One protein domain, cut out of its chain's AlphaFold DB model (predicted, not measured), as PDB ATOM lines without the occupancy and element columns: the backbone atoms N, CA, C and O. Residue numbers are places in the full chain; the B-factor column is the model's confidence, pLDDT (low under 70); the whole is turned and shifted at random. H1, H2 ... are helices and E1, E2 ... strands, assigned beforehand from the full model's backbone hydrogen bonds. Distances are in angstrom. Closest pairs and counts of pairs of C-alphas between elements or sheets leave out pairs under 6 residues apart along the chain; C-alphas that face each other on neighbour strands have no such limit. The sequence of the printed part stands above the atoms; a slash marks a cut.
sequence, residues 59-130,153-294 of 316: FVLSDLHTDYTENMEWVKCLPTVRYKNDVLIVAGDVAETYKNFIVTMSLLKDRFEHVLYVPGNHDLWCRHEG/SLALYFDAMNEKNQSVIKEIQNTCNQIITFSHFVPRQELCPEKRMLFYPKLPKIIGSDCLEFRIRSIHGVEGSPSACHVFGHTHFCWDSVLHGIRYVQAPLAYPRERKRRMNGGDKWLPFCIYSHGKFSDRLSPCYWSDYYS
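AT A GLANCE: This is residues 59 to 130 and 153 to 294 of the 316 residues of the protein "Metallophos domain-containing protein" of Prunus persica (UniProt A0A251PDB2). Two four-stranded sheets lie face to face with their strands crossed, a sandwich at the core; on the far side of one sheet H2 packs with its residues 105 to 111 over the edge strand E3 and near E2, with H1 side by side with H2 but not on the sheet, while on the far side of the other sheet H7 packs over E5, with H4 and H5 next to H7. H9 sits at the edge of that second sheet beside E6, and residues 196 to 202 stick out. The printed part has 214 residues with nine named helices and eight named strands, in the order E1 H1 E2 H2 E3 H3 H4 H5 E4 H6 H7 E5 E6 E7 H8 E8 H9, and its class is mixed. Both sheets are mixed, in the orders E4 E5 E7 E6 and E3 E2 E1 E8. The whole is compact, with a radius of gyration of the C-alphas of 16.9 A, and rounded, spanning 43 by 42 by 40 A.

IN THESE COORDINATES: Look first for E4, residues 179 to 182, E5, 228 to 232, E7, 246 to 250, and E6, 239 to 243; E5 is 13.6 A from first to last C-alpha. Find C-alpha 59 at (119.728, 193.920, 191.543), where E1, residues 59 to 61, begins; its sheet adds E2, 87 to 91, E3, 114 to 118, and E8, 272 to 276. The helices are H1, 69 to 77, H2, 98 to 111, 20.2 A long, H3, 121 to 124, H4, 153 to 160, H5, 163 to 175, 19.4 A, H6, 203 to 206, H7, 210 to 220, 15.3 A, H8, 256 to 259, and H9, 288 to 294, ending at C-alpha 294 (122.909, 187.398, 168.636).

HOW THE PARTS SIT: E4 and E5 are parallel (N 181 to O 229, 2.9 A), as are E5 and E7 (N 230 to O 247, 2.8 A); E7 and E6 form an antiparallel hairpin (N 248 to O 241, 2.8 A). In the other sheet E3 and E2 are parallel, N 88 to O 114 at 2.8 A, E2 and E1 parallel, N 61 to O 89 at 2.9 A, and E1 and E8 antiparallel, N 60 to O 272 at 2.8 A. The strands of the two sheets stand at 58 degrees. Right-handed strand-helix-strand units, parallel neighbour strands joined through helices, are E1 H1 E2, E2 H2 E3 and E4 H6 H7 E5. H2 is on its sheet at a height of 11.1 A, and H7 on its own at 9.5 A. H1 touches H2, C-alphas 76 and 107 closest at 6.9 A, and H4 touches H7, C-alphas 156 and 211 closest at 6.4 A. H9 stands at the sheet's level. H3, H6 and H8 touch no helix. Every O i to N i+4 pair is within hydrogen-bond range in H1, H2, H4, H7 and H9, and 7 of 9 are in H5.

THE WHOLE: Look between C-alphas 130 and 153, 32.6 A apart, for the cut of residues 131 to 152. The links E4 to H6, H8 to E8 and E8 to H9 are long. Confidence is under 70 at residues 126 to 130, 263 to 268 and 285 to 286.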
ATOM      1  N   PHE A  59     118.624 193.272 192.214       97.06
ATOM      2  CA  PHE A  59     119.728 193.920 191.543       97.06
ATOM      3  C   PHE A  59     120.966 193.023 191.533       97.06
ATOM      4  O   PHE A  59     121.141 192.199 192.428       97.06
ATOM      5  N   VAL A  60     121.844 193.191 190.545       97.00
ATOM      6  CA  VAL A  60     123.073 192.398 190.403       97.00
ATOM      7  C   VAL A  60     124.302 193.268 190.144       97.00
ATOM      8  O   VAL A  60     124.224 194.286 189.446       97.00
ATOM      9  N   LEU A  61     125.433 192.832 190.701       95.88
ATOM     10  CA  LEU A  61     126.788 193.349 190.501       95.88
ATOM     11  C   LEU A  61     127.799 192.200 190.538       95.88
ATOM     12  O   LEU A  61     127.562 191.179 191.177       95.88
ATOM     13  N   SER A  62     128.954 192.396 189.917       96.94
ATOM     14  CA  SER A  62     130.148 191.567 190.101       96.94
ATOM     15  C   SER A  62     131.403 192.421 189.936       96.94
ATOM     16  O   SER A  62     131.323 193.553 189.444       96.94
ATOM     17  N   ASP A  63     132.562 191.884 190.312       97.19
ATOM     18  CA  ASP A  63     133.868 192.436 189.941       97.19
ATOM     19  C   ASP A  63     134.024 193.911 190.358       97.19
ATOM     20  O   ASP A  63     134.348 194.780 189.542       97.19
ATOM     21  N   LEU A  64     133.711 194.217 191.622       97.25
ATOM     22  CA  LEU A  64     133.791 195.570 192.172       97.25
ATOM     23  C   LEU A  64     135.232 196.040 192.317       97.25
ATOM     24  O   LEU A  64     135.487 197.213 192.066       97.25
ATOM     25  N   HIS A  65     136.160 195.161 192.705       96.69
ATOM     26  CA  HIS A  65     137.589 195.469 192.848       96.69
ATOM     27  C   HIS A  65     137.853 196.794 193.580       96.69
ATOM     28  O   HIS A  65     138.506 197.696 193.049       96.69
ATOM     29  N   THR A  66     137.296 196.967 194.779       96.75
ATOM     30  CA  THR A  66     137.334 198.261 195.485       96.75
ATOM     31  C   THR A  66     138.694 198.625 196.079       96.75
ATOM     32  O   THR A  66     138.842 199.696 196.667       96.75
ATOM     33  N   ASP A  67     139.721 197.801 195.865       93.50
ATOM     34  CA  ASP A  67     141.117 198.196 196.068       93.50
ATOM     35  C   ASP A  67     141.566 199.277 195.074       93.50
ATOM     36  O   ASP A  67     142.493 200.033 195.364       93.50
ATOM     37  N   TYR A  68     140.873 199.419 193.937       94.81
ATOM     38  CA  TYR A  68     140.965 200.621 193.115       94.81
ATOM     39  C   TYR A  68     140.142 201.743 193.745       94.81
ATOM     40  O   TYR A  68     138.926 201.619 193.923       94.81
ATOM     41  N   THR A  69     140.791 202.874 194.028       96.19
ATOM     42  CA  THR A  69     140.146 204.040 194.644       96.19
ATOM     43  C   THR A  69     138.923 204.495 193.852       96.19
ATOM     44  O   THR A  69     137.881 204.753 194.443       96.19
ATOM     45  N   GLU A  70     138.994 204.507 192.521       95.31
ATOM     46  CA  GLU A  70     137.872 204.897 191.663       95.31
ATOM     47  C   GLU A  70     136.653 203.978 191.821       95.31
ATOM     48  O   GLU A  70     135.516 204.439 191.727       95.31
ATOM     49  N   ASN A  71     136.867 202.685 192.079       95.94
ATOM     50  CA  ASN A  71     135.778 201.736 192.294       95.94
ATOM     51  C   ASN A  71     135.184 201.873 193.700       95.94
ATOM     52  O   ASN A  71     133.965 201.816 193.853       95.94
ATOM     53  N   MET A  72     136.016 202.124 194.715       97.38
ATOM     54  CA  MET A  72     135.528 202.458 196.056       97.38
ATOM     55  C   MET A  72     134.686 203.743 196.045       97.38
ATOM     56  O   MET A  72     133.610 203.780 196.641       97.38
ATOM     57  N   GLU A  73     135.136 204.786 195.343       96.50
ATOM     58  CA  GLU A  73     134.360 206.021 195.186       96.50
ATOM     59  C   GLU A  73     133.045 205.774 194.441       96.50
ATOM     60  O   GLU A  73     132.002 206.264 194.871       96.50
ATOM     61  N   TRP A  74     133.046 204.930 193.405       95.38
ATOM     62  CA  TRP A  74     131.809 204.526 192.735       95.38
ATOM     63  C   TRP A  74     130.800 203.893 193.713       95.38
ATOM     64  O   TRP A  74     129.637 204.298 193.740       95.38
ATOM     65  N   VAL A  75     131.241 202.969 194.580       96.38
ATOM     66  CA  VAL A  75     130.369 202.346 195.599       96.38
ATOM     67  C   VAL A  75     129.846 203.385 196.596       96.38
ATOM     68  O   VAL A  75     128.665 203.362 196.952       96.38
ATOM     69  N   LYS A  76     130.687 204.329 197.037       96.62
ATOM     70  CA  LYS A  76     130.266 205.418 197.936       96.62
ATOM     71  C   LYS A  76     129.206 206.317 197.295       96.62
ATOM     72  O   LYS A  76     128.282 206.739 197.993       96.62
ATOM     73  N   CYS A  77     129.296 206.565 195.991       95.25
ATOM     74  CA  CYS A  77     128.340 207.386 195.247       95.25
ATOM     75  C   CYS A  77     126.995 206.700 194.968       95.25
ATOM     76  O   CYS A  77     126.064 207.373 194.522       95.25
ATOM     77  N   LEU A  78     126.847 205.395 195.234       94.62
ATOM     78  CA  LEU A  78     125.554 204.730 195.084       94.62
ATOM     79  C   LEU A  78     124.482 205.409 195.967       94.62
ATOM     80  O   LEU A  78     124.747 205.662 197.149       94.62
ATOM     81  N   PRO A  79     123.266 205.665 195.441       92.81
ATOM     82  CA  PRO A  79     122.179 206.272 196.202       92.81
ATOM     83  C   PRO A  79     121.830 205.498 197.478       92.81
ATOM     84  O   PRO A  79     121.720 204.274 197.464       92.81
ATOM     85  N   THR A  80     121.573 206.219 198.569       91.00
ATOM     86  CA  THR A  80     121.232 205.643 199.885       91.00
ATOM     87  C   THR A  80     119.743 205.372 200.086       91.00
ATOM     88  O   THR A  80     119.374 204.634 200.997       91.00
ATOM     89  N   VAL A  81     118.881 205.966 199.256       89.75
ATOM     90  CA  VAL A  81     117.416 205.848 199.376       89.75
ATOM     91  C   VAL A  81     116.827 204.956 198.282       89.75
ATOM     92  O   VAL A  81     115.968 204.130 198.565       89.75
ATOM     93  N   ARG A  82     117.320 205.076 197.040       91.19
ATOM     94  CA  ARG A  82     116.730 204.439 195.845       91.19
ATOM     95  C   ARG A  82     116.564 202.921 195.959       91.19
ATOM     96  O   ARG A  82     115.620 202.395 195.372       91.19
ATOM     97  N   TYR A  83     117.485 202.256 196.657       92.81
ATOM     98  CA  TYR A  83     117.592 200.795 196.695       92.81
ATOM     99  C   TYR A  83     117.269 200.166 198.054       92.81
ATOM    100  O   TYR A  83     117.471 198.971 198.267       92.81
ATOM    101  N   LYS A  84     116.789 200.977 199.002       91.50
ATOM    102  CA  LYS A  84     116.803 200.630 200.425       91.50
ATOM    103  C   LYS A  84     115.962 199.404 200.798       91.50
ATOM    104  O   LYS A  84     116.280 198.771 201.797       91.50
ATOM    105  N   ASN A  85     114.973 199.066 199.972       91.69
ATOM    106  CA  ASN A  85     114.053 197.938 200.151       91.69
ATOM    107  C   ASN A  85     114.307 196.804 199.131       91.69
ATOM    108  O   ASN A  85     113.434 195.979 198.874       91.69
ATOM    109  N   ASP A  86     115.469 196.806 198.468       95.31
ATOM    110  CA  ASP A  86     115.785 195.851 197.403       95.31
ATOM    111  C   ASP A  86     116.848 194.829 197.816       95.31
ATOM    112  O   ASP A  86     117.611 195.009 198.773       95.31
ATOM    113  N   VAL A  87     116.939 193.763 197.020       97.56
ATOM    114  CA  VAL A  87     117.988 192.745 197.120       97.56
ATOM    115  C   VAL A  87     119.106 193.071 196.139       97.56
ATOM    116  O   VAL A  87     118.844 193.350 194.973       97.56
ATOM    117  N   LEU A  88     120.355 192.966 196.581       98.38
ATOM    118  CA  LEU A  88     121.538 192.973 195.728       98.38
ATOM    119  C   LEU A  88     122.215 191.603 195.750       98.38
ATOM    120  O   LEU A  88     122.530 191.085 196.819       98.38
ATOM    121  N   ILE A  89     122.501 191.046 194.578       98.69
ATOM    122  CA  ILE A  89     123.404 189.908 194.398       98.69
ATOM    123  C   ILE A  89     124.765 190.447 193.960       98.69
ATOM    124  O   ILE A  89     124.858 191.207 192.996       98.69
ATOM    125  N   VAL A  90     125.818 190.031 194.656       98.56
ATOM    126  CA  VAL A  90     127.213 190.348 194.346       98.56
ATOM    127  C   VAL A  90     127.934 189.058 193.960       98.56
ATOM    128  O   VAL A  90     128.274 188.239 194.817       98.56
ATOM    129  N   ALA A  91     128.145 188.864 192.660       98.31
ATOM    130  CA  ALA A  91     128.775 187.686 192.069       98.31
ATOM    131  C   ALA A  91     130.315 187.780 192.093       98.31
ATOM    132  O   ALA A  91     130.980 187.722 191.060       98.31
ATOM    133  N   GLY A  92     130.864 187.924 193.301       97.50
ATOM    134  CA  GLY A  92     132.295 187.864 193.599       97.50
ATOM    135  C   GLY A  92     133.132 189.066 193.170       97.50
ATOM    136  O   GLY A  92     132.643 190.010 192.544       97.50
ATOM    137  N   ASP A  93     134.403 188.996 193.559       97.44
ATOM    138  CA  ASP A  93     135.462 189.978 193.342       97.44
ATOM    139  C   ASP A  93     135.099 191.365 193.884       97.44
ATOM    140  O   ASP A  93     135.082 192.382 193.187       97.44
ATOM    141  N   VAL A  94     134.786 191.404 195.178       97.56
ATOM    142  CA  VAL A  94     134.505 192.633 195.919       97.56
ATOM    143  C   VAL A  94     135.799 193.399 196.173       97.56
ATOM    144  O   VAL A  94     135.898 194.571 195.803       97.56
ATOM    145  N   ALA A  95     136.768 192.744 196.816       93.81
ATOM    146  CA  ALA A  95     138.064 193.320 197.161       93.81
ATOM    147  C   ALA A  95     139.090 192.233 197.516       93.81
ATOM    148  O   ALA A  95     138.745 191.212 198.097       93.81
ATOM    149  N   GLU A  96     140.364 192.507 197.257       88.19
ATOM    150  CA  GLU A  96     141.510 191.679 197.640       88.19
ATOM    151  C   GLU A  96     141.873 191.816 199.123       88.19
ATOM    152  O   GLU A  96     142.394 190.882 199.731       88.19
ATOM    153  N   THR A  97     141.659 192.995 199.715       86.00
ATOM    154  CA  THR A  97     142.018 193.251 201.118       86.00
ATOM    155  C   THR A  97     140.811 193.118 202.038       86.00
ATOM    156  O   THR A  97     139.717 193.609 201.746       86.00
ATOM    157  N   TYR A  98     141.021 192.529 203.220       86.19
ATOM    158  CA  TYR A  98     139.960 192.360 204.220       86.19
ATOM    159  C   TYR A  98     139.325 193.701 204.615       86.19
ATOM    160  O   TYR A  98     138.105 193.817 204.751       86.19
ATOM    161  N   LYS A  99     140.144 194.750 204.754       89.31
ATOM    162  CA  LYS A  99     139.669 196.093 205.096       89.31
ATOM    163  C   LYS A  99     138.725 196.654 204.030       89.31
ATOM    164  O   LYS A  99     137.637 197.112 204.381       89.31
ATOM    165  N   ASN A 100     139.116 196.620 202.753       93.94
ATOM    166  CA  ASN A 100     138.266 197.132 201.678       93.94
ATOM    167  C   ASN A 100     137.022 196.264 201.494       93.94
ATOM    168  O   ASN A 100     135.942 196.817 201.282       93.94
ATOM    169  N   PHE A 101     137.135 194.946 201.678       94.62
ATOM    170  CA  PHE A 101     135.993 194.036 201.667       94.62
ATOM    171  C   PHE A 101     134.937 194.450 202.700       94.62
ATOM    172  O   PHE A 101     133.782 194.694 202.346       94.62
ATOM    173  N   ILE A 102     135.328 194.613 203.971       95.62
ATOM    174  CA  ILE A 102     134.401 194.985 205.052       95.62
ATOM    175  C   ILE A 102     133.762 196.353 204.801       95.62
ATOM    176  O   ILE A 102     132.545 196.492 204.944       95.62
ATOM    177  N   VAL A 103     134.551 197.354 204.394       97.56
ATOM    178  CA  VAL A 103     134.026 198.693 204.077       97.56
ATOM    179  C   VAL A 103     133.014 198.617 202.933       97.56
ATOM    180  O   VAL A 103     131.920 199.168 203.045       97.56
ATOM    181  N   THR A 104     133.338 197.887 201.867       98.19
ATOM    182  CA  THR A 104     132.468 197.745 200.693       98.19
ATOM    183  C   THR A 104     131.162 197.053 201.054       98.19
ATOM    184  O   THR A 104     130.088 197.588 200.784       98.19
ATOM    185  N   MET A 105     131.226 195.905 201.732       98.06
ATOM    186  CA  MET A 105     130.031 195.158 202.125       98.06
ATOM    187  C   MET A 105     129.152 195.947 203.103       98.06
ATOM    188  O   MET A 105     127.928 195.872 202.998       98.06
ATOM    189  N   SER A 106     129.739 196.752 203.999       97.88
ATOM    190  CA  SER A 106     128.982 197.669 204.862       97.88
ATOM    191  C   SER A 106     128.252 198.735 204.044       97.88
ATOM    192  O   SER A 106     127.055 198.933 204.230       97.88
ATOM    193  N   LEU A 107     128.936 199.379 203.092       98.31
ATOM    194  CA  LEU A 107     128.331 200.398 202.230       98.31
ATOM    195  C   LEU A 107     127.179 199.835 201.390       98.31
ATOM    196  O   LEU A 107     126.160 200.511 201.225       98.31
ATOM    197  N   LEU A 108     127.322 198.612 200.870       98.12
ATOM    198  CA  LEU A 108     126.256 197.930 200.135       98.12
ATOM    199  C   LEU A 108     125.087 197.575 201.060       98.12
ATOM    200  O   LEU A 108     123.935 197.818 200.706       98.12
ATOM    201  N   LYS A 109     125.361 197.070 202.270       97.00
ATOM    202  CA  LYS A 109     124.324 196.725 203.252       97.00
ATOM    203  C   LYS A 109     123.544 197.940 203.763       97.00
ATOM    204  O   LYS A 109     122.375 197.784 204.114       97.00
ATOM    205  N   ASP A 110     124.157 199.119 203.770       96.56
ATOM    206  CA  ASP A 110     123.491 200.380 204.111       96.56
ATOM    207  C   ASP A 110     122.546 200.877 203.001       96.56
ATOM    208  O   ASP A 110     121.635 201.663 203.270       96.56
ATOM    209  N   ARG A 111     122.758 200.432 201.753       96.44
ATOM    210  CA  ARG A 111     122.011 200.867 200.558       96.44
ATOM    211  C   ARG A 111     120.941 199.880 200.108       96.44
ATOM    212  O   ARG A 111     119.976 200.319 199.497       96.44
ATOM    213  N   PHE A 112     121.115 198.594 200.409       96.69
ATOM    214  CA  PHE A 112     120.214 197.500 200.039       96.69
ATOM    215  C   PHE A 112     119.704 196.771 201.275       96.69
ATOM    216  O   PHE A 112     120.472 196.502 202.205       96.69
ATOM    217  N   GLU A 113     118.433 196.371 201.276       95.75
ATOM    218  CA  GLU A 113     117.837 195.622 202.386       95.75
ATOM    219  C   GLU A 113     118.529 194.274 202.582       95.75
ATOM    220  O   GLU A 113     118.879 193.893 203.704       95.75
ATOM    221  N   HIS A 114     118.843 193.603 201.477       96.81
ATOM    222  CA  HIS A 114     119.547 192.331 201.487       96.81
ATOM    223  C   HIS A 114     120.711 192.350 200.508       96.81
ATOM    224  O   HIS A 114     120.589 192.823 199.385       96.81
ATOM    225  N   VAL A 115     121.845 191.796 200.937       97.75
ATOM    226  CA  VAL A 115     123.021 191.594 200.086       97.75
ATOM    227  C   VAL A 115     123.375 190.109 200.120       97.75
ATOM    228  O   VAL A 115     123.717 189.563 201.173       97.75
ATOM    229  N   LEU A 116     123.236 189.451 198.972       98.25
ATOM    230  CA  LEU A 116     123.631 188.069 198.721       98.25
ATOM    231  C   LEU A 116     124.982 188.083 198.009       98.25
ATOM    232  O   LEU A 116     125.198 188.892 197.114       98.25
ATOM    233  N   TYR A 117     125.902 187.220 198.421       97.69
ATOM    234  CA  TYR A 117     127.286 187.261 197.962       97.69
ATOM    235  C   TYR A 117     127.870 185.855 197.872       97.69
ATOM    236  O   TYR A 117     127.577 185.005 198.715       97.69
ATOM    237  N   VAL A 118     128.716 185.648 196.866       96.12
ATOM    238  CA  VAL A 118     129.596 184.487 196.704       96.12
ATOM    239  C   VAL A 118     131.017 185.006 196.480       96.12
ATOM    240  O   VAL A 118     131.161 185.993 195.760       96.12
ATOM    241  N   PRO A 119     132.057 184.397 197.076       95.12
ATOM    242  CA  PRO A 119     133.425 184.838 196.843       95.12
ATOM    243  C   PRO A 119     133.872 184.596 195.406       95.12
ATOM    244  O   PRO A 119     133.613 183.535 194.832       95.12
ATOM    245  N   GLY A 120     134.570 185.587 194.860       93.81
ATOM    246  CA  GLY A 120     135.398 185.444 193.674       93.81
ATOM    247  C   GLY A 120     136.836 185.079 194.017       93.81
ATOM    248  O   GLY A 120     137.175 184.837 195.179       93.81
ATOM    249  N   ASN A 121     137.700 184.990 193.006       90.56
ATOM    250  CA  ASN A 121     139.093 184.638 193.266       90.56
ATOM    251  C   ASN A 121     139.846 185.762 193.980       90.56
ATOM    252  O   ASN A 121     140.657 185.452 194.848       90.56
ATOM    253  N   HIS A 122     139.574 187.033 193.671       90.19
ATOM    254  CA  HIS A 122     140.230 188.156 194.346       90.19
ATOM    255  C   HIS A 122     139.862 188.226 195.826       90.19
ATOM    256  O   HIS A 122     140.734 188.513 196.638       90.19
ATOM    257  N   ASP A 123     138.630 187.863 196.192       88.88
ATOM    258  CA  ASP A 123     138.191 187.837 197.595       88.88
ATOM    259  C   ASP A 123     138.934 186.787 198.440       88.88
ATOM    260  O   ASP A 123     138.969 186.868 199.669       88.88
ATOM    261  N   LEU A 124     139.499 185.770 197.782       85.12
ATOM    262  CA  LEU A 124     140.228 184.664 198.408       85.12
ATOM    263  C   LEU A 124     141.743 184.776 198.233       85.12
ATOM    264  O   LEU A 124     142.491 183.979 198.803       85.12
ATOM    265  N   TRP A 125     142.219 185.748 197.455       75.50
ATOM    266  CA  TRP A 125     143.640 186.028 197.348       75.50
ATOM    267  C   TRP A 125     144.141 186.557 198.683       75.50
ATOM    268  O   TRP A 125     143.905 187.713 199.018       75.50
ATOM    269  N   CYS A 126     144.907 185.773 199.440       59.16
ATOM    270  CA  CYS A 126     145.627 186.390 200.550       59.16
ATOM    271  C   CYS A 126     146.755 187.242 199.952       59.16
ATOM    272  O   CYS A 126     147.668 186.731 199.316       59.16
ATOM    273  N   ARG A 127     146.686 188.566 200.082       57.62
ATOM    274  CA  ARG A 127     147.860 189.421 199.881       57.62
ATOM    275  C   ARG A 127     148.646 189.495 201.177       57.62
ATOM    276  O   ARG A 127     148.107 189.291 202.258       57.62
ATOM    277  N   HIS A 128     149.934 189.778 201.042       51.97
ATOM    278  CA  HIS A 128     150.832 189.954 202.171       51.97
ATOM    279  C   HIS A 128     150.415 191.199 202.976       51.97
ATOM    280  O   HIS A 128     150.793 192.319 202.642       51.97
ATOM    281  N   GLU A 129     149.623 191.003 204.027       48.97
ATOM    282  CA  GLU A 129     149.390 191.966 205.109       48.97
ATOM    283  C   GLU A 129     150.028 191.385 206.388       48.97
ATOM    284  O   GLU A 129     149.351 190.794 207.223       48.97
ATOM    285  N   GLY A 130     151.358 191.479 206.526       62.47
ATOM    286  CA  GLY A 130     152.103 190.857 207.640       62.47
ATOM    287  C   GLY A 130     152.456 189.371 207.424       62.47
ATOM    288  O   GLY A 130     152.668 188.959 206.290       62.47
ATOM    289  N   SER A 153     139.730 167.097 188.533       93.69
ATOM    290  CA  SER A 153     139.546 166.590 189.904       93.69
ATOM    291  C   SER A 153     139.236 167.702 190.908       93.69
ATOM    292  O   SER A 153     138.333 167.555 191.730       93.69
ATOM    293  N   LEU A 154     139.908 168.853 190.800       91.38
ATOM    294  CA  LEU A 154     139.632 170.020 191.643       91.38
ATOM    295  C   LEU A 154     138.233 170.587 191.401       91.38
ATOM    296  O   LEU A 154     137.530 170.914 192.356       91.38
ATOM    297  N   ALA A 155     137.816 170.686 190.136       92.56
ATOM    298  CA  ALA A 155     136.489 171.181 189.792       92.56
ATOM    299  C   ALA A 155     135.399 170.269 190.369       92.56
ATOM    300  O   ALA A 155     134.480 170.768 191.011       92.56
ATOM    301  N   LEU A 156     135.547 168.948 190.222       94.88
ATOM    302  CA  LEU A 156     134.639 167.957 190.807       94.88
ATOM    303  C   LEU A 156     134.610 168.035 192.334       94.88
ATOM    304  O   LEU A 156     133.537 167.994 192.930       94.88
ATOM    305  N   TYR A 157     135.773 168.174 192.971       94.38
ATOM    306  CA  TYR A 157     135.874 168.271 194.422       94.38
ATOM    307  C   TYR A 157     135.116 169.485 194.969       94.38
ATOM    308  O   TYR A 157     134.254 169.337 195.836       94.38
ATOM    309  N   PHE A 158     135.396 170.682 194.444       91.88
ATOM    310  CA  PHE A 158     134.733 171.906 194.903       91.88
ATOM    311  C   PHE A 158     133.249 171.939 194.535       91.88
ATOM    312  O   PHE A 158     132.438 172.453 195.307       91.88
ATOM    313  N   ASP A 159     132.876 171.363 193.394       94.94
ATOM    314  CA  ASP A 159     131.480 171.204 193.008       94.94
ATOM    315  C   ASP A 159     130.729 170.307 194.009       94.94
ATOM    316  O   ASP A 159     129.713 170.732 194.566       94.94
ATOM    317  N   ALA A 160     131.289 169.139 194.348       95.38
ATOM    318  CA  ALA A 160     130.711 168.174 195.284       95.38
ATOM    319  C   ALA A 160     130.500 168.733 196.702       95.38
ATOM    320  O   ALA A 160     129.586 168.309 197.413       95.38
ATOM    321  N   MET A 161     131.270 169.744 197.122       94.69
ATOM    322  CA  MET A 161     131.033 170.436 198.398       94.69
ATOM    323  C   MET A 161     129.643 171.093 198.484       94.69
ATOM    324  O   MET A 161     129.177 171.403 199.587       94.69
ATOM    325  N   ASN A 162     128.970 171.306 197.348       93.69
ATOM    326  CA  ASN A 162     127.611 171.837 197.284       93.69
ATOM    327  C   ASN A 162     126.520 170.768 197.457       93.69
ATOM    328  O   ASN A 162     125.370 171.146 197.684       93.69
ATOM    329  N   GLU A 163     126.842 169.467 197.432       94.50
ATOM    330  CA  GLU A 163     125.854 168.383 197.613       94.50
ATOM    331  C   GLU A 163     125.130 168.455 198.958       94.50
ATOM    332  O   GLU A 163     123.955 168.106 199.068       94.50
ATOM    333  N   LYS A 164     125.778 169.022 199.980       94.19
ATOM    334  CA  LYS A 164     125.145 169.286 201.279       94.19
ATOM    335  C   LYS A 164     123.875 170.150 201.188       94.19
ATOM    336  O   LYS A 164     123.074 170.142 202.115       94.19
ATOM    337  N   ASN A 165     123.695 170.899 200.097       92.81
ATOM    338  CA  ASN A 165     122.548 171.780 199.876       92.81
ATOM    339  C   ASN A 165     121.410 171.101 199.089       92.81
ATOM    340  O   ASN A 165     120.403 171.747 198.804       92.81
ATOM    341  N   GLN A 166     121.540 169.822 198.717       92.81
ATOM    342  CA  GLN A 166     120.617 169.157 197.792       92.81
ATOM    343  C   GLN A 166     119.164 169.110 198.299       92.81
ATOM    344  O   GLN A 166     118.237 169.308 197.516       92.81
ATOM    345  N   SER A 167     118.944 168.878 199.597       94.00
ATOM    346  CA  SER A 167     117.593 168.863 200.185       94.00
ATOM    347  C   SER A 167     116.907 170.227 200.077       94.00
ATOM    348  O   SER A 167     115.751 170.309 199.669       94.00
ATOM    349  N   VAL A 168     117.650 171.294 200.368       92.94
ATOM    350  CA  VAL A 168     117.182 172.681 200.287       92.94
ATOM    351  C   VAL A 168     116.884 173.080 198.844       92.94
ATOM    352  O   VAL A 168     115.871 173.716 198.572       92.94
ATOM    353  N   ILE A 169     117.735 172.679 197.898       93.62
ATOM    354  CA  ILE A 169     117.506 172.925 196.470       93.62
ATOM    355  C   ILE A 169     116.199 172.268 196.015       93.62
ATOM    356  O   ILE A 169     115.397 172.931 195.363       93.62
ATOM    357  N   LYS A 170     115.946 171.012 196.407       94.44
ATOM    358  CA  LYS A 170     114.690 170.314 196.084       94.44
ATOM    359  C   LYS A 170     113.469 171.028 196.662       94.44
ATOM    360  O   LYS A 170     112.456 171.155 195.984       94.44
ATOM    361  N   GLU A 171     113.560 171.528 197.893       95.12
ATOM    362  CA  GLU A 171     112.487 172.325 198.496       95.12
ATOM    363  C   GLU A 171     112.219 173.610 197.698       95.12
ATOM    364  O   GLU A 171     111.065 173.913 197.390       95.12
ATOM    365  N   ILE A 172     113.269 174.334 197.296       93.19
ATOM    366  CA  ILE A 172     113.144 175.533 196.453       93.19
ATOM    367  C   ILE A 172     112.496 175.178 195.112       93.19
ATOM    368  O   ILE A 172     111.538 175.835 194.718       93.19
ATOM    369  N   GLN A 173     112.961 174.125 194.436       93.88
ATOM    370  CA  GLN A 173     112.405 173.676 193.154       93.88
ATOM    371  C   GLN A 173     110.913 173.327 193.250       93.88
ATOM    372  O   GLN A 173     110.164 173.587 192.316       93.88
ATOM    373  N   ASN A 174     110.470 172.791 194.390       93.75
ATOM    374  CA  ASN A 174     109.070 172.427 194.612       93.75
ATOM    375  C   ASN A 174     108.176 173.613 195.012       93.75
ATOM    376  O   ASN A 174     106.955 173.511 194.923       93.75
ATOM    377  N   THR A 175     108.754 174.712 195.504       93.44
ATOM    378  CA  THR A 175     107.998 175.832 196.099       93.44
ATOM    379  C   THR A 175     108.105 177.136 195.315       93.44
ATOM    380  O   THR A 175     107.257 178.016 195.471       93.44
ATOM    381  N   CYS A 176     109.131 177.282 194.478       90.62
ATOM    382  CA  CYS A 176     109.455 178.520 193.782       90.62
ATOM    383  C   CYS A 176     109.335 178.350 192.267       90.62
ATOM    384  O   CYS A 176     109.970 177.492 191.667       90.62
ATOM    385  N   ASN A 177     108.582 179.250 191.633       86.88
ATOM    386  CA  ASN A 177     108.382 179.240 190.180       86.88
ATOM    387  C   ASN A 177     109.477 179.981 189.403       86.88
ATOM    388  O   ASN A 177     109.527 179.860 188.184       86.88
ATOM    389  N   GLN A 178     110.290 180.799 190.077       92.44
ATOM    390  CA  GLN A 178     111.405 181.551 189.499       92.44
ATOM    391  C   GLN A 178     112.626 181.375 190.385       92.44
ATOM    392  O   GLN A 178     112.564 181.628 191.589       92.44
ATOM    393  N   ILE A 179     113.725 180.927 189.783       95.56
ATOM    394  CA  ILE A 179     114.954 180.598 190.499       95.56
ATOM    395  C   ILE A 179     116.089 181.415 189.890       95.56
ATOM    396  O   ILE A 179     116.313 181.411 188.678       95.56
ATOM    397  N   ILE A 180     116.825 182.106 190.758       97.94
ATOM    398  CA  ILE A 180     118.075 182.779 190.414       97.94
ATOM    399  C   ILE A 180     119.192 182.010 191.108       97.94
ATOM    400  O   ILE A 180     119.269 181.993 192.336       97.94
ATOM    401  N   THR A 181     120.061 181.375 190.331       98.12
ATOM    402  CA  THR A 181     121.330 180.848 190.840       98.12
ATOM    403  C   THR A 181     122.437 181.851 190.555       98.12
ATOM    404  O   THR A 181     122.307 182.696 189.669       98.12
ATOM    405  N   PHE A 182     123.526 181.805 191.314       98.38
ATOM    406  CA  PHE A 182     124.660 182.672 191.038       98.38
ATOM    407  C   PHE A 182     125.977 182.036 191.457       98.38
ATOM    408  O   PHE A 182     126.037 181.247 192.398       98.38
ATOM    409  N   SER A 183     127.024 182.374 190.721       98.19
ATOM    410  CA  SER A 183     128.406 181.975 190.968       98.19
ATOM    411  C   SER A 183     129.317 183.162 190.655       98.19
ATOM    412  O   SER A 183     128.841 184.189 190.186       98.19
ATOM    413  N   HIS A 184     130.608 183.081 190.953       98.12
ATOM    414  CA  HIS A 184     131.545 184.076 190.427       98.12
ATOM    415  C   HIS A 184     132.065 183.667 189.041       98.12
ATOM    416  O   HIS A 184     132.101 184.471 188.114       98.12
ATOM    417  N   PHE A 185     132.424 182.393 188.892       97.56
ATOM    418  CA  PHE A 185     133.020 181.842 187.681       97.56
ATOM    419  C   PHE A 185     132.018 181.703 186.529       97.56
ATOM    420  O   PHE A 185     130.811 181.600 186.718       97.56
ATOM    421  N   VAL A 186     132.535 181.688 185.306       97.75
ATOM    422  CA  VAL A 186     131.730 181.577 184.092       97.75
ATOM    423  C   VAL A 186     131.243 180.140 183.929       97.75
ATOM    424  O   VAL A 186     132.072 179.232 183.855       97.75
ATOM    425  N   PRO A 187     129.928 179.906 183.808       97.12
ATOM    426  CA  PRO A 187     129.408 178.546 183.722       97.12
ATOM    427  C   PRO A 187     129.616 177.917 182.346       97.12
ATOM    428  O   PRO A 187     129.694 176.704 182.239       97.12
ATOM    429  N   ARG A 188     129.715 178.724 181.282       96.25
ATOM    430  CA  ARG A 188     129.733 178.239 179.897       96.25
ATOM    431  C   ARG A 188     130.772 178.938 179.043       96.25
ATOM    432  O   ARG A 188     130.917 180.158 179.094       96.25
ATOM    433  N   GLN A 189     131.429 178.182 178.170       94.00
ATOM    434  CA  GLN A 189     132.422 178.722 177.241       94.00
ATOM    435  C   GLN A 189     131.813 179.738 176.254       94.00
ATOM    436  O   GLN A 189     132.510 180.656 175.809       94.00
ATOM    437  N   GLU A 190     130.520 179.616 175.937       95.62
ATOM    438  CA  GLU A 190     129.773 180.553 175.090       95.62
ATOM    439  C   GLU A 190     129.595 181.942 175.725       95.62
ATOM    440  O   GLU A 190     129.378 182.919 175.011       95.62
ATOM    441  N   LEU A 191     129.755 182.054 177.043       96.06
ATOM    442  CA  LEU A 191     129.706 183.314 177.793       96.06
ATOM    443  C   LEU A 191     131.097 183.949 177.956       96.06
ATOM    444  O   LEU A 191     131.317 184.828 178.785       96.06
ATOM    445  N   CYS A 192     132.063 183.515 177.153       95.56
ATOM    446  CA  CYS A 192     133.356 184.161 176.999       95.56
ATOM    447  C   CYS A 192     133.586 184.431 175.506       95.56
ATOM    448  O   CYS A 192     133.297 183.550 174.688       95.56
ATOM    449  N   PRO A 193     134.068 185.617 175.097       94.88
ATOM    450  CA  PRO A 193     134.399 185.867 173.701       94.88
ATOM    451  C   PRO A 193     135.446 184.879 173.181       94.88
ATOM    452  O   PRO A 193     136.283 184.364 173.925       94.88
ATOM    453  N   GLU A 194     135.407 184.606 171.880       95.19
ATOM    454  CA  GLU A 194     136.366 183.708 171.237       95.19
ATOM    455  C   GLU A 194     137.804 184.170 171.457       95.19
ATOM    456  O   GLU A 194     138.114 185.354 171.353       95.19
ATOM    457  N   LYS A 195     138.714 183.214 171.674       93.00
ATOM    458  CA  LYS A 195     140.133 183.469 171.963       93.00
ATOM    459  C   LYS A 195     140.785 184.465 170.996       93.00
ATOM    460  O   LYS A 195     141.572 185.298 171.431       93.00
ATOM    461  N   ARG A 196     140.434 184.409 169.706       93.81
ATOM    462  CA  ARG A 196     140.938 185.311 168.651       93.81
ATOM    463  C   ARG A 196     140.571 186.790 168.851       93.81
ATOM    464  O   ARG A 196     141.155 187.655 168.206       93.81
ATOM    465  N   MET A 197     139.584 187.068 169.700       93.62
ATOM    466  CA  MET A 197     139.064 188.398 170.022       93.62
ATOM    467  C   MET A 197     139.564 188.927 171.374       93.62
ATOM    468  O   MET A 197     139.298 190.082 171.707       93.62
ATOM    469  N   LEU A 198     140.281 188.103 172.147       90.75
ATOM    470  CA  LEU A 198     140.761 188.433 173.488       90.75
ATOM    471  C   LEU A 198     142.189 188.984 173.453       90.75
ATOM    472  O   LEU A 198     143.070 188.405 172.822       90.75
ATOM    473  N   PHE A 199     142.451 190.040 174.229       86.81
ATOM    474  CA  PHE A 199     143.820 190.518 174.474       86.81
ATOM    475  C   PHE A 199     144.639 189.541 175.329       86.81
ATOM    476  O   PHE A 199     145.853 189.454 175.174       86.81
ATOM    477  N   TYR A 200     143.982 188.795 176.224       86.25
ATOM    478  CA  TYR A 200     144.609 187.738 177.014       86.25
ATOM    479  C   TYR A 200     144.139 186.358 176.521       86.25
ATOM    480  O   TYR A 200     143.096 185.862 176.955       86.25
ATOM    481  N   PRO A 201     144.896 185.684 175.634       84.88
ATOM    482  CA  PRO A 201     144.444 184.455 174.973       84.88
ATOM    483  C   PRO A 201     144.373 183.236 175.906       84.88
ATOM    484  O   PRO A 201     143.859 182.187 175.512       84.88
ATOM    485  N   LYS A 202     144.919 183.334 177.124       87.44
ATOM    486  CA  LYS A 202     144.849 182.277 178.141       87.44
ATOM    487  C   LYS A 202     143.635 182.419 179.064       87.44
ATOM    488  O   LYS A 202     143.411 181.491 179.831       87.44
ATOM    489  N   LEU A 203     142.853 183.506 178.970       89.88
ATOM    490  CA  LEU A 203     141.676 183.729 179.820       89.88
ATOM    491  C   LEU A 203     140.764 182.493 179.883       89.88
ATOM    492  O   LEU A 203     140.538 182.030 180.993       89.88
ATOM    493  N   PRO A 204     140.344 181.862 178.761       91.12
ATOM    494  CA  PRO A 204     139.404 180.738 178.815       91.12
ATOM    495  C   PRO A 204     139.874 179.533 179.643       91.12
ATOM    496  O   PRO A 204     139.057 178.716 180.038       91.12
ATOM    497  N   LYS A 205     141.175 179.420 179.942       88.06
ATOM    498  CA  LYS A 205     141.713 178.329 180.764       88.06
ATOM    499  C   LYS A 205     141.397 178.458 182.256       88.06
ATOM    500  O   LYS A 205     141.644 177.511 182.990       88.06
ATOM    501  N   ILE A 206     140.950 179.628 182.713       87.69
ATOM    502  CA  ILE A 206     140.814 179.944 184.143       87.69
ATOM    503  C   ILE A 206     139.463 180.578 184.486       87.69
ATOM    504  O   ILE A 206     139.349 181.225 185.523       87.69
ATOM    505  N   ILE A 207     138.455 180.457 183.616       92.50
ATOM    506  CA  ILE A 207     137.174 181.154 183.810       92.50
ATOM    507  C   ILE A 207     136.106 180.356 184.548       92.50
ATOM    508  O   ILE A 207     135.207 180.973 185.104       92.50
ATOM    509  N   GLY A 208     136.176 179.026 184.548       93.75
ATOM    510  CA  GLY A 208     135.131 178.162 185.093       93.75
ATOM    511  C   GLY A 208     135.336 176.701 184.705       93.75
ATOM    512  O   GLY A 208     136.446 176.314 184.337       93.75
ATOM    513  N   SER A 209     134.282 175.893 184.808       94.38
ATOM    514  CA  SER A 209     134.322 174.450 184.542       94.38
ATOM    515  C   SER A 209     132.967 173.913 184.077       94.38
ATOM    516  O   SER A 209     131.924 174.452 184.444       94.38
ATOM    517  N   ASP A 210     132.973 172.800 183.343       95.06
ATOM    518  CA  ASP A 210     131.735 172.134 182.909       95.06
ATOM    519  C   ASP A 210     130.919 171.590 184.098       95.06
ATOM    520  O   ASP A 210     129.692 171.541 184.038       95.06
ATOM    521  N   CYS A 211     131.576 171.251 185.218       96.38
ATOM    522  CA  CYS A 211     130.910 170.861 186.468       96.38
ATOM    523  C   CYS A 211     129.908 171.928 186.940       96.38
ATOM    524  O   CYS A 211     128.801 171.595 187.362       96.38
ATOM    525  N   LEU A 212     130.271 173.211 186.808       96.62
ATOM    526  CA  LEU A 212     129.401 174.324 187.180       96.62
ATOM    527  C   LEU A 212     128.141 174.369 186.304       96.62
ATOM    528  O   LEU A 212     127.039 174.505 186.837       96.62
ATOM    529  N   GLU A 213     128.270 174.208 184.983       96.94
ATOM    530  CA  GLU A 213     127.101 174.142 184.097       96.94
ATOM    531  C   GLU A 213     126.221 172.934 184.419       96.94
ATOM    532  O   GLU A 213     125.002 173.083 184.514       96.94
ATOM    533  N   PHE A 214     126.806 171.755 184.662       96.94
ATOM    534  CA  PHE A 214     126.031 170.576 185.055       96.94
ATOM    535  C   PHE A 214     125.220 170.825 186.331       96.94
ATOM    536  O   PHE A 214     124.035 170.484 186.385       96.94
ATOM    537  N   ARG A 215     125.802 171.491 187.336       96.88
ATOM    538  CA  ARG A 215     125.076 171.850 188.562       96.88
ATOM    539  C   ARG A 215     123.950 172.839 188.290       96.88
ATOM    540  O   ARG A 215     122.839 172.633 188.774       96.88
ATOM    541  N   ILE A 216     124.192 173.873 187.488       97.69
ATOM    542  CA  ILE A 216     123.164 174.850 187.095       97.69
ATOM    543  C   ILE A 216     122.001 174.143 186.393       97.69
ATOM    544  O   ILE A 216     120.843 174.396 186.725       97.69
ATOM    545  N   ARG A 217     122.294 173.198 185.495       97.69
ATOM    546  CA  ARG A 217     121.293 172.381 184.795       97.69
ATOM    547  C   ARG A 217     120.541 171.434 185.724       97.69
ATOM    548  O   ARG A 217     119.341 171.267 185.553       97.69
ATOM    549  N   SER A 218     121.182 170.869 186.747       96.38
ATOM    550  CA  SER A 218     120.467 170.065 187.753       96.38
ATOM    551  C   SER A 218     119.452 170.880 188.568       96.38
ATOM    552  O   SER A 218     118.480 170.323 189.078       96.38
ATOM    553  N   ILE A 219     119.658 172.200 188.674       96.75
ATOM    554  CA  ILE A 219     118.763 173.113 189.394       96.75
ATOM    555  C   ILE A 219     117.652 173.623 188.471       96.75
ATOM    556  O   ILE A 219     116.483 173.621 188.850       96.75
ATOM    557  N   HIS A 220     118.004 174.051 187.259       97.00
ATOM    558  CA  HIS A 220     117.077 174.709 186.331       97.00
ATOM    559  C   HIS A 220     116.420 173.771 185.314       97.00
ATOM    560  O   HIS A 220     115.543 174.203 184.568       97.00
ATOM    561  N   GLY A 221     116.835 172.506 185.273       95.62
ATOM    562  CA  GLY A 221     116.466 171.546 184.238       95.62
ATOM    563  C   GLY A 221     117.414 171.592 183.035       95.62
ATOM    564  O   GLY A 221     118.017 172.621 182.724       95.62
ATOM    565  N   VAL A 222     117.532 170.459 182.334       95.50
ATOM    566  CA  VAL A 222     118.424 170.302 181.168       95.50
ATOM    567  C   VAL A 222     118.082 171.309 180.067       95.50
ATOM    568  O   VAL A 222     118.975 171.991 179.569       95.50
ATOM    569  N   GLU A 223     116.795 171.503 179.784       96.00
ATOM    570  CA  GLU A 223     116.305 172.464 178.784       96.00
ATOM    571  C   GLU A 223     116.165 173.899 179.322       96.00
ATOM    572  O   GLU A 223     115.896 174.828 178.562       96.00
ATOM    573  N   GLY A 224     116.354 174.102 180.630       95.25
ATOM    574  CA  GLY A 224     116.048 175.365 181.297       95.25
ATOM    575  C   GLY A 224     114.553 175.707 181.286       95.25
ATOM    576  O   GLY A 224     113.689 174.869 181.033       95.25
ATOM    577  N   SER A 225     114.235 176.966 181.582       94.56
ATOM    578  CA  SER A 225     112.886 177.524 181.455       94.56
ATOM    579  C   SER A 225     112.944 179.057 181.396       94.56
ATOM    580  O   SER A 225     113.902 179.652 181.890       94.56
ATOM    581  N   PRO A 226     111.897 179.750 180.911       93.06
ATOM    582  CA  PRO A 226     111.825 181.217 180.975       93.06
ATOM    583  C   PRO A 226     111.981 181.803 182.393       93.06
ATOM    584  O   PRO A 226     112.278 182.985 182.548       93.06
ATOM    585  N   SER A 227     111.797 180.970 183.419       93.88
ATOM    586  CA  SER A 227     111.946 181.291 184.836       93.88
ATOM    587  C   SER A 227     113.323 180.939 185.429       93.88
ATOM    588  O   SER A 227     113.531 181.113 186.633       93.88
ATOM    589  N   ALA A 228     114.272 180.488 184.605       96.75
ATOM    590  CA  ALA A 228     115.638 180.177 185.004       96.75
ATOM    591  C   ALA A 228     116.596 181.340 184.709       96.75
ATOM    592  O   ALA A 228     116.752 181.773 183.563       96.75
ATOM    593  N   CYS A 229     117.300 181.805 185.743       98.06
ATOM    594  CA  CYS A 229     118.361 182.801 185.615       98.06
ATOM    595  C   CYS A 229     119.622 182.360 186.368       98.06
ATOM    596  O   CYS A 229     119.546 181.842 187.486       98.06
ATOM    597  N   HIS A 230     120.791 182.609 185.777       98.62
ATOM    598  CA  HIS A 230     122.090 182.462 186.418       98.62
ATOM    599  C   HIS A 230     122.889 183.768 186.348       98.62
ATOM    600  O   HIS A 230     123.102 184.315 185.269       98.62
ATOM    601  N   VAL A 231     123.345 184.263 187.496       98.62
ATOM    602  CA  VAL A 231     124.188 185.464 187.596       98.62
ATOM    603  C   VAL A 231     125.640 185.055 187.827       98.62
ATOM    604  O   VAL A 231     125.908 184.194 188.659       98.62
ATOM    605  N   PHE A 232     126.578 185.671 187.114       98.56
ATOM    606  CA  PHE A 232     128.006 185.364 187.231       98.56
ATOM    607  C   PHE A 232     128.893 186.616 187.127       98.56
ATOM    608  O   PHE A 232     128.374 187.731 187.012       98.56
ATOM    609  N   GLY A 233     130.218 186.443 187.203       96.81
ATOM    610  CA  GLY A 233     131.230 187.508 187.177       96.81
ATOM    611  C   GLY A 233     132.510 187.119 186.421       96.81
ATOM    612  O   GLY A 233     132.460 186.466 185.372       96.81
ATOM    613  N   HIS A 234     133.663 187.536 186.954       96.69
ATOM    614  CA  HIS A 234     135.030 187.111 186.620       96.69
ATOM    615  C   HIS A 234     135.623 187.660 185.318       96.69
ATOM    616  O   HIS A 234     136.700 188.246 185.303       96.69
ATOM    617  N   THR A 235     134.945 187.515 184.176       94.88
ATOM    618  CA  THR A 235     135.575 187.872 182.878       94.88
ATOM    619  C   THR A 235     135.560 189.354 182.536       94.88
ATOM    620  O   THR A 235     136.105 189.757 181.510       94.88
ATOM    621  N   HIS A 236     134.881 190.161 183.350       93.88
ATOM    622  CA  HIS A 236     134.679 191.595 183.139       93.88
ATOM    623  C   HIS A 236     133.913 191.979 181.857       93.88
ATOM    624  O   HIS A 236     133.765 193.173 181.558       93.88
ATOM    625  N   PHE A 237     133.362 191.000 181.133       92.19
ATOM    626  CA  PHE A 237     132.466 191.202 180.002       92.19
ATOM    627  C   PHE A 237     131.017 191.281 180.474       92.19
ATOM    628  O   PHE A 237     130.553 190.449 181.240       92.19
ATOM    629  N   CYS A 238     130.285 192.295 180.024       92.00
ATOM    630  CA  CYS A 238     128.869 192.389 180.348       92.00
ATOM    631  C   CYS A 238     128.063 191.433 179.460       92.00
ATOM    632  O   CYS A 238     128.206 191.472 178.234       92.00
ATOM    633  N   TRP A 239     127.217 190.619 180.089       94.12
ATOM    634  CA  TRP A 239     126.380 189.622 179.427       94.12
ATOM    635  C   TRP A 239     124.933 189.722 179.891       94.12
ATOM    636  O   TRP A 239     124.669 189.865 181.082       94.12
ATOM    637  N   ASP A 240     124.023 189.577 178.935       95.06
ATOM    638  CA  ASP A 240     122.625 189.220 179.134       95.06
ATOM    639  C   ASP A 240     122.141 188.426 177.915       95.06
ATOM    640  O   ASP A 240     121.771 188.976 176.866       95.06
ATOM    641  N   SER A 241     122.245 187.107 178.037       95.06
ATOM    642  CA  SER A 241     121.957 186.168 176.959       95.06
ATOM    643  C   SER A 241     121.161 184.983 177.478       95.06
ATOM    644  O   SER A 241     121.436 184.467 178.558       95.06
ATOM    645  N   VAL A 242     120.214 184.500 176.677       96.19
ATOM    646  CA  VAL A 242     119.526 183.233 176.937       96.19
ATOM    647  C   VAL A 242     120.222 182.133 176.144       96.19
ATOM    648  O   VAL A 242     120.306 182.218 174.922       96.19
ATOM    649  N   LEU A 243     120.724 181.107 176.832       95.94
ATOM    650  CA  LEU A 243     121.367 179.945 176.218       95.94
ATOM    651  C   LEU A 243     120.674 178.670 176.691       95.94
ATOM    652  O   LEU A 243     120.674 178.356 177.884       95.94
ATOM    653  N   HIS A 244     120.087 177.936 175.742       96.00
ATOM    654  CA  HIS A 244     119.313 176.714 175.998       96.00
ATOM    655  C   HIS A 244     118.318 176.925 177.153       96.00
ATOM    656  O   HIS A 244     118.448 176.319 178.210       96.00
ATOM    657  N   GLY A 245     117.428 177.910 177.016       96.38
ATOM    658  CA  GLY A 245     116.370 178.173 177.994       96.38
ATOM    659  C   GLY A 245     116.803 178.714 179.362       96.38
ATOM    660  O   GLY A 245     115.945 178.843 180.220       96.38
ATOM    661  N   ILE A 246     118.073 179.059 179.606       98.06
ATOM    662  CA  ILE A 246     118.506 179.737 180.845       98.06
ATOM    663  C   ILE A 246     119.028 181.130 180.498       98.06
ATOM    664  O   ILE A 246     119.853 181.270 179.592       98.06
ATOM    665  N   ARG A 247     118.572 182.161 181.218       97.81
ATOM    666  CA  ARG A 247     119.132 183.516 181.122       97.81
ATOM    667  C   ARG A 247     120.422 183.606 181.932       97.81
ATOM    668  O   ARG A 247     120.418 183.312 183.121       97.81
ATOM    669  N   TYR A 248     121.506 184.058 181.318       97.94
ATOM    670  CA  TYR A 248     122.795 184.270 181.970       97.94
ATOM    671  C   TYR A 248     123.128 185.759 181.987       97.94
ATOM    672  O   TYR A 248     123.153 186.397 180.932       97.94
ATOM    673  N   VAL A 249     123.404 186.298 183.177       97.19
ATOM    674  CA  VAL A 249     123.676 187.725 183.386       97.19
ATOM    675  C   VAL A 249     125.032 187.929 184.053       97.19
ATOM    676  O   VAL A 249     125.289 187.378 185.122       97.19
ATOM    677  N   GLN A 250     125.872 188.775 183.459       95.25
ATOM    678  CA  GLN A 250     127.110 189.261 184.065       95.25
ATOM    679  C   GLN A 250     127.069 190.787 184.154       95.25
ATOM    680  O   GLN A 250     126.941 191.480 183.137       95.25
ATOM    681  N   ALA A 251     127.229 191.308 185.371       94.12
ATOM    682  CA  ALA A 251     127.107 192.730 185.694       94.12
ATOM    683  C   ALA A 251     128.405 193.328 186.278       94.12
ATOM    684  O   ALA A 251     128.384 193.883 187.382       94.12
ATOM    685  N   PRO A 252     129.543 193.223 185.565       94.19
ATOM    686  CA  PRO A 252     130.838 193.558 186.133       94.19
ATOM    687  C   PRO A 252     131.024 195.067 186.248       94.19
ATOM    688  O   PRO A 252     130.852 195.780 185.256       94.19
ATOM    689  N   LEU A 253     131.495 195.566 187.389       94.19
ATOM    690  CA  LEU A 253     132.055 196.920 187.462       94.19
ATOM    691  C   LEU A 253     133.450 196.963 186.809       94.19
ATOM    692  O   LEU A 253     133.753 197.917 186.090       94.19
ATOM    693  N   ALA A 254     134.236 195.893 186.971       93.50
ATOM    694  CA  ALA A 254     135.585 195.683 186.436       93.50
ATOM    695  C   ALA A 254     136.609 196.762 186.819       93.50
ATOM    696  O   ALA A 254     136.331 197.719 187.552       93.50
ATOM    697  N   TYR A 255     137.831 196.622 186.300       93.00
ATOM    698  CA  TYR A 255     138.889 197.590 186.552       93.00
ATOM    699  C   TYR A 255     138.591 198.937 185.869       93.00
ATOM    700  O   TYR A 255     138.110 198.961 184.729       93.00
ATOM    701  N   PRO A 256     138.970 200.079 186.479       91.75
ATOM    702  CA  PRO A 256     138.737 201.405 185.898       91.75
ATOM    703  C   PRO A 256     139.253 201.558 184.457       91.75
ATOM    704  O   PRO A 256     138.613 202.193 183.618       91.75
ATOM    705  N   ARG A 257     140.408 200.957 184.137       89.12
ATOM    706  CA  ARG A 257     141.005 201.010 182.789       89.12
ATOM    707  C   ARG A 257     140.194 200.242 181.749       89.12
ATOM    708  O   ARG A 257     140.104 200.685 180.608       89.12
ATOM    709  N   GLU A 258     139.623 199.105 182.128       88.19
ATOM    710  CA  GLU A 258     138.779 198.297 181.244       88.19
ATOM    711  C   GLU A 258     137.432 198.971 181.044       88.19
ATOM    712  O   GLU A 258     136.963 199.080 179.915       88.19
ATOM    713  N   ARG A 259     136.859 199.514 182.123       85.50
ATOM    714  CA  ARG A 259     135.596 200.248 182.095       85.50
ATOM    715  C   ARG A 259     135.627 201.435 181.135       85.50
ATOM    716  O   ARG A 259     134.712 201.577 180.332       85.50
ATOM    717  N   LYS A 260     136.725 202.201 181.115       82.19
ATOM    718  CA  LYS A 260     136.956 203.289 180.140       82.19
ATOM    719  C   LYS A 260     136.988 202.827 178.677       82.19
ATOM    720  O   LYS A 260     136.763 203.638 177.788       82.19
ATOM    721  N   ARG A 261     137.302 201.554 178.421       78.94
ATOM    722  CA  ARG A 261     137.374 200.958 177.075       78.94
ATOM    723  C   ARG A 261     136.096 200.221 176.680       78.94
ATOM    724  O   ARG A 261     136.013 199.729 175.557       78.94
ATOM    725  N   ARG A 262     135.118 200.092 177.584       77.25
ATOM    726  CA  ARG A 262     133.861 199.409 177.275       77.25
ATOM    727  C   ARG A 262     133.104 200.196 176.226       77.25
ATOM    728  O   ARG A 262     132.808 201.367 176.429       77.25
ATOM    729  N   MET A 263     132.735 199.510 175.153       66.50
ATOM    730  CA  MET A 263     132.039 200.122 174.021       66.50
ATOM    731  C   MET A 263     130.694 200.729 174.423       66.50
ATOM    732  O   MET A 263     130.310 201.744 173.858       66.50
ATOM    733  N   ASN A 264     130.028 200.168 175.438       64.12
ATOM    734  CA  ASN A 264     128.732 200.683 175.858       64.12
ATOM    735  C   ASN A 264     128.757 201.445 177.201       64.12
ATOM    736  O   ASN A 264     127.858 202.232 177.457       64.12
ATOM    737  N   GLY A 265     129.776 201.287 178.053       61.59
ATOM    738  CA  GLY A 265     129.819 201.884 179.399       61.59
ATOM    739  C   GLY A 265     129.631 200.860 180.530       61.59
ATOM    740  O   GLY A 265     130.042 199.706 180.406       61.59
ATOM    741  N   GLY A 266     129.070 201.278 181.669       57.41
ATOM    742  CA  GLY A 266     128.955 200.434 182.871       57.41
ATOM    743  C   GLY A 266     128.479 201.182 184.117       57.41
ATOM    744  O   GLY A 266     127.609 200.732 184.849       57.41
ATOM    745  N   ASP A 267     129.043 202.362 184.342       63.94
ATOM    746  CA  ASP A 267     129.023 203.043 185.640       63.94
ATOM    747  C   ASP A 267     127.647 203.618 185.991       63.94
ATOM    748  O   ASP A 267     127.327 203.761 187.167       63.94
ATOM    749  N   LYS A 268     126.854 203.993 184.978       69.38
ATOM    750  CA  LYS A 268     125.622 204.786 185.151       69.38
ATOM    751  C   LYS A 268     124.347 203.956 185.306       69.38
ATOM    752  O   LYS A 268     123.361 204.470 185.820       69.38
ATOM    753  N   TRP A 269     124.347 202.708 184.845       70.81
ATOM    754  CA  TRP A 269     123.187 201.807 184.917       70.81
ATOM    755  C   TRP A 269     123.366 200.678 185.931       70.81
ATOM    756  O   TRP A 269     122.440 199.904 186.149       70.81
ATOM    757  N   LEU A 270     124.561 200.555 186.515       84.19
ATOM    758  CA  LEU A 270     124.821 199.613 187.585       84.19
ATOM    759  C   LEU A 270     124.337 200.218 188.914       84.19
ATOM    760  O   LEU A 270     124.485 201.424 189.129       84.19
ATOM    761  N   PRO A 271     123.785 199.404 189.826       92.75
ATOM    762  CA  PRO A 271     123.529 197.966 189.690       92.75
ATOM    763  C   PRO A 271     122.340 197.640 188.771       92.75
ATOM    764  O   PRO A 271     121.395 198.422 188.672       92.75
ATOM    765  N   PHE A 272     122.362 196.471 188.118       90.62
ATOM    766  CA  PHE A 272     121.330 196.078 187.147       90.62
ATOM    767  C   PHE A 272     120.132 195.404 187.799       90.62
ATOM    768  O   PHE A 272     120.311 194.441 188.532       90.62
ATOM    769  N   CYS A 273     118.915 195.841 187.474       93.88
ATOM    770  CA  CYS A 273     117.689 195.199 187.945       93.88
ATOM    771  C   CYS A 273     117.294 194.028 187.034       93.88
ATOM    772  O   CYS A 273     116.867 194.251 185.900       93.88
ATOM    773  N   ILE A 274     117.385 192.794 187.530       94.88
ATOM    774  CA  ILE A 274     117.056 191.579 186.758       94.88
ATOM    775  C   ILE A 274     115.683 190.998 187.090       94.88
ATOM    776  O   ILE A 274     115.186 190.154 186.352       94.88
ATOM    777  N   TYR A 275     115.066 191.438 188.185       94.88
ATOM    778  CA  TYR A 275     113.741 191.004 188.610       94.88
ATOM    779  C   TYR A 275     112.995 192.180 189.223       94.88
ATOM    780  O   TYR A 275     113.544 192.886 190.072       94.88
ATOM    781  N   SER A 276     111.750 192.379 188.805       92.81
ATOM    782  CA  SER A 276     110.835 193.363 189.379       92.81
ATOM    783  C   SER A 276     109.394 193.005 189.022       92.81
ATOM    784  O   SER A 276     109.146 192.300 188.045       92.81
ATOM    785  N   HIS A 277     108.423 193.495 189.798       89.12
ATOM    786  CA  HIS A 277     106.994 193.314 189.493       89.12
ATOM    787  C   HIS A 277     106.589 191.841 189.273       89.12
ATOM    788  O   HIS A 277     105.764 191.529 188.417       89.12
ATOM    789  N   GLY A 278     107.196 190.917 190.026       87.94
ATOM    790  CA  GLY A 278     106.855 189.494 189.977       87.94
ATOM    791  C   GLY A 278     107.493 188.692 188.837       87.94
ATOM    792  O   GLY A 278     107.214 187.499 188.727       87.94
ATOM    793  N   LYS A 279     108.336 189.297 187.993       91.56
ATOM    794  CA  LYS A 279     108.956 188.635 186.835       91.56
ATOM    795  C   LYS A 279     110.390 189.097 186.601       91.56
ATOM    796  O   LYS A 279     110.815 190.137 187.108       91.56
ATOM    797  N   PHE A 280     111.130 188.352 185.785       93.25
ATOM    798  CA  PHE A 280     112.398 188.848 185.267       93.25
ATOM    799  C   PHE A 280     112.195 190.085 184.391       93.25
ATOM    800  O   PHE A 280     111.259 190.155 183.593       93.25
ATOM    801  N   SER A 281     113.081 191.063 184.568       91.69
ATOM    802  CA  SER A 281     113.127 192.280 183.756       91.69
ATOM    803  C   SER A 281     113.457 191.948 182.302       91.69
ATOM    804  O   SER A 281     114.054 190.905 182.029       91.69
ATOM    805  N   ASP A 282     113.155 192.854 181.377       88.00
ATOM    806  CA  ASP A 282     113.560 192.704 179.977       88.00
ATOM    807  C   ASP A 282     115.090 192.637 179.824       88.00
ATOM    808  O   ASP A 282     115.856 192.881 180.770       88.00
ATOM    809  N   ARG A 283     115.543 192.262 178.623       83.25
ATOM    810  CA  ARG A 283     116.969 192.170 178.301       83.25
ATOM    811  C   ARG A 283     117.659 193.514 178.534       83.25
ATOM    812  O   ARG A 283     117.171 194.565 178.122       83.25
ATOM    813  N   LEU A 284     118.819 193.461 179.169       77.56
ATOM    814  CA  LEU A 284     119.671 194.601 179.438       77.56
ATOM    815  C   LEU A 284     120.192 195.161 178.108       77.56
ATOM    816  O   LEU A 284     120.922 194.497 177.374       77.56
ATOM    817  N   SER A 285     119.831 196.409 177.814       66.38
ATOM    818  CA  SER A 285     120.565 197.233 176.857       66.38
ATOM    819  C   SER A 285     121.565 198.037 177.678       66.38
ATOM    820  O   SER A 285     121.106 198.835 178.504       66.38
ATOM    821  N   PRO A 286     122.890 197.836 177.548       68.75
ATOM    822  CA  PRO A 286     123.594 197.332 176.360       68.75
ATOM    823  C   PRO A 286     124.754 196.344 176.657       68.75
ATOM    824  O   PRO A 286     125.879 196.710 177.024       68.75
ATOM    825  N   CYS A 287     124.523 195.062 176.394       86.88
ATOM    826  CA  CYS A 287     125.530 194.007 176.520       86.88
ATOM    827  C   CYS A 287     126.185 193.715 175.159       86.88
ATOM    828  O   CYS A 287     125.717 192.848 174.425       86.88
ATOM    829  N   TYR A 288     127.296 194.398 174.834       89.12
ATOM    830  CA  TYR A 288     127.944 194.314 173.509       89.12
ATOM    831  C   TYR A 288     128.160 192.876 173.024       89.12
ATOM    832  O   TYR A 288     127.819 192.553 171.894       89.12
ATOM    833  N   TRP A 289     128.714 192.001 173.869       91.94
ATOM    834  CA  TRP A 289     128.996 190.624 173.464       91.94
ATOM    835  C   TRP A 289     127.729 189.797 173.270       91.94
ATOM    836  O   TRP A 289     127.669 188.988 172.345       91.94
ATOM    837  N   SER A 290     126.694 190.043 174.072       92.50
ATOM    838  CA  SER A 290     125.380 189.452 173.846       92.50
ATOM    839  C   SER A 290     124.789 189.902 172.509       92.50
ATOM    840  O   SER A 290     124.264 189.072 171.774       92.50
ATOM    841  N   ASP A 291     124.886 191.190 172.173       91.44
ATOM    842  CA  ASP A 291     124.383 191.735 170.905       91.44
ATOM    843  C   ASP A 291     125.177 191.207 169.710       91.44
ATOM    844  O   ASP A 291     124.597 190.728 168.734       91.44
ATOM    845  N   TYR A 292     126.505 191.199 169.820       93.00
ATOM    846  CA  TYR A 292     127.400 190.654 168.810       93.00
ATOM    847  C   TYR A 292     127.042 189.197 168.496       93.00
ATOM    848  O   TYR A 292     126.765 188.872 167.343       93.00
ATOM    849  N   TYR A 293     126.965 188.327 169.508       94.44
ATOM    850  CA  TYR A 293     126.679 186.904 169.294       94.44
ATOM    851  C   TYR A 293     125.207 186.591 168.985       94.44
ATOM    852  O   TYR A 293     124.909 185.469 168.583       94.44
ATOM    853  N   SER A 294     124.293 187.560 169.110       92.25
ATOM    854  CA  SER A 294     122.909 187.398 168.636       92.25
ATOM    855  C   SER A 294     122.793 187.436 167.108       92.25
ATOM    856  O   SER A 294     121.851 186.887 166.545       92.25
TER     857      SER A 294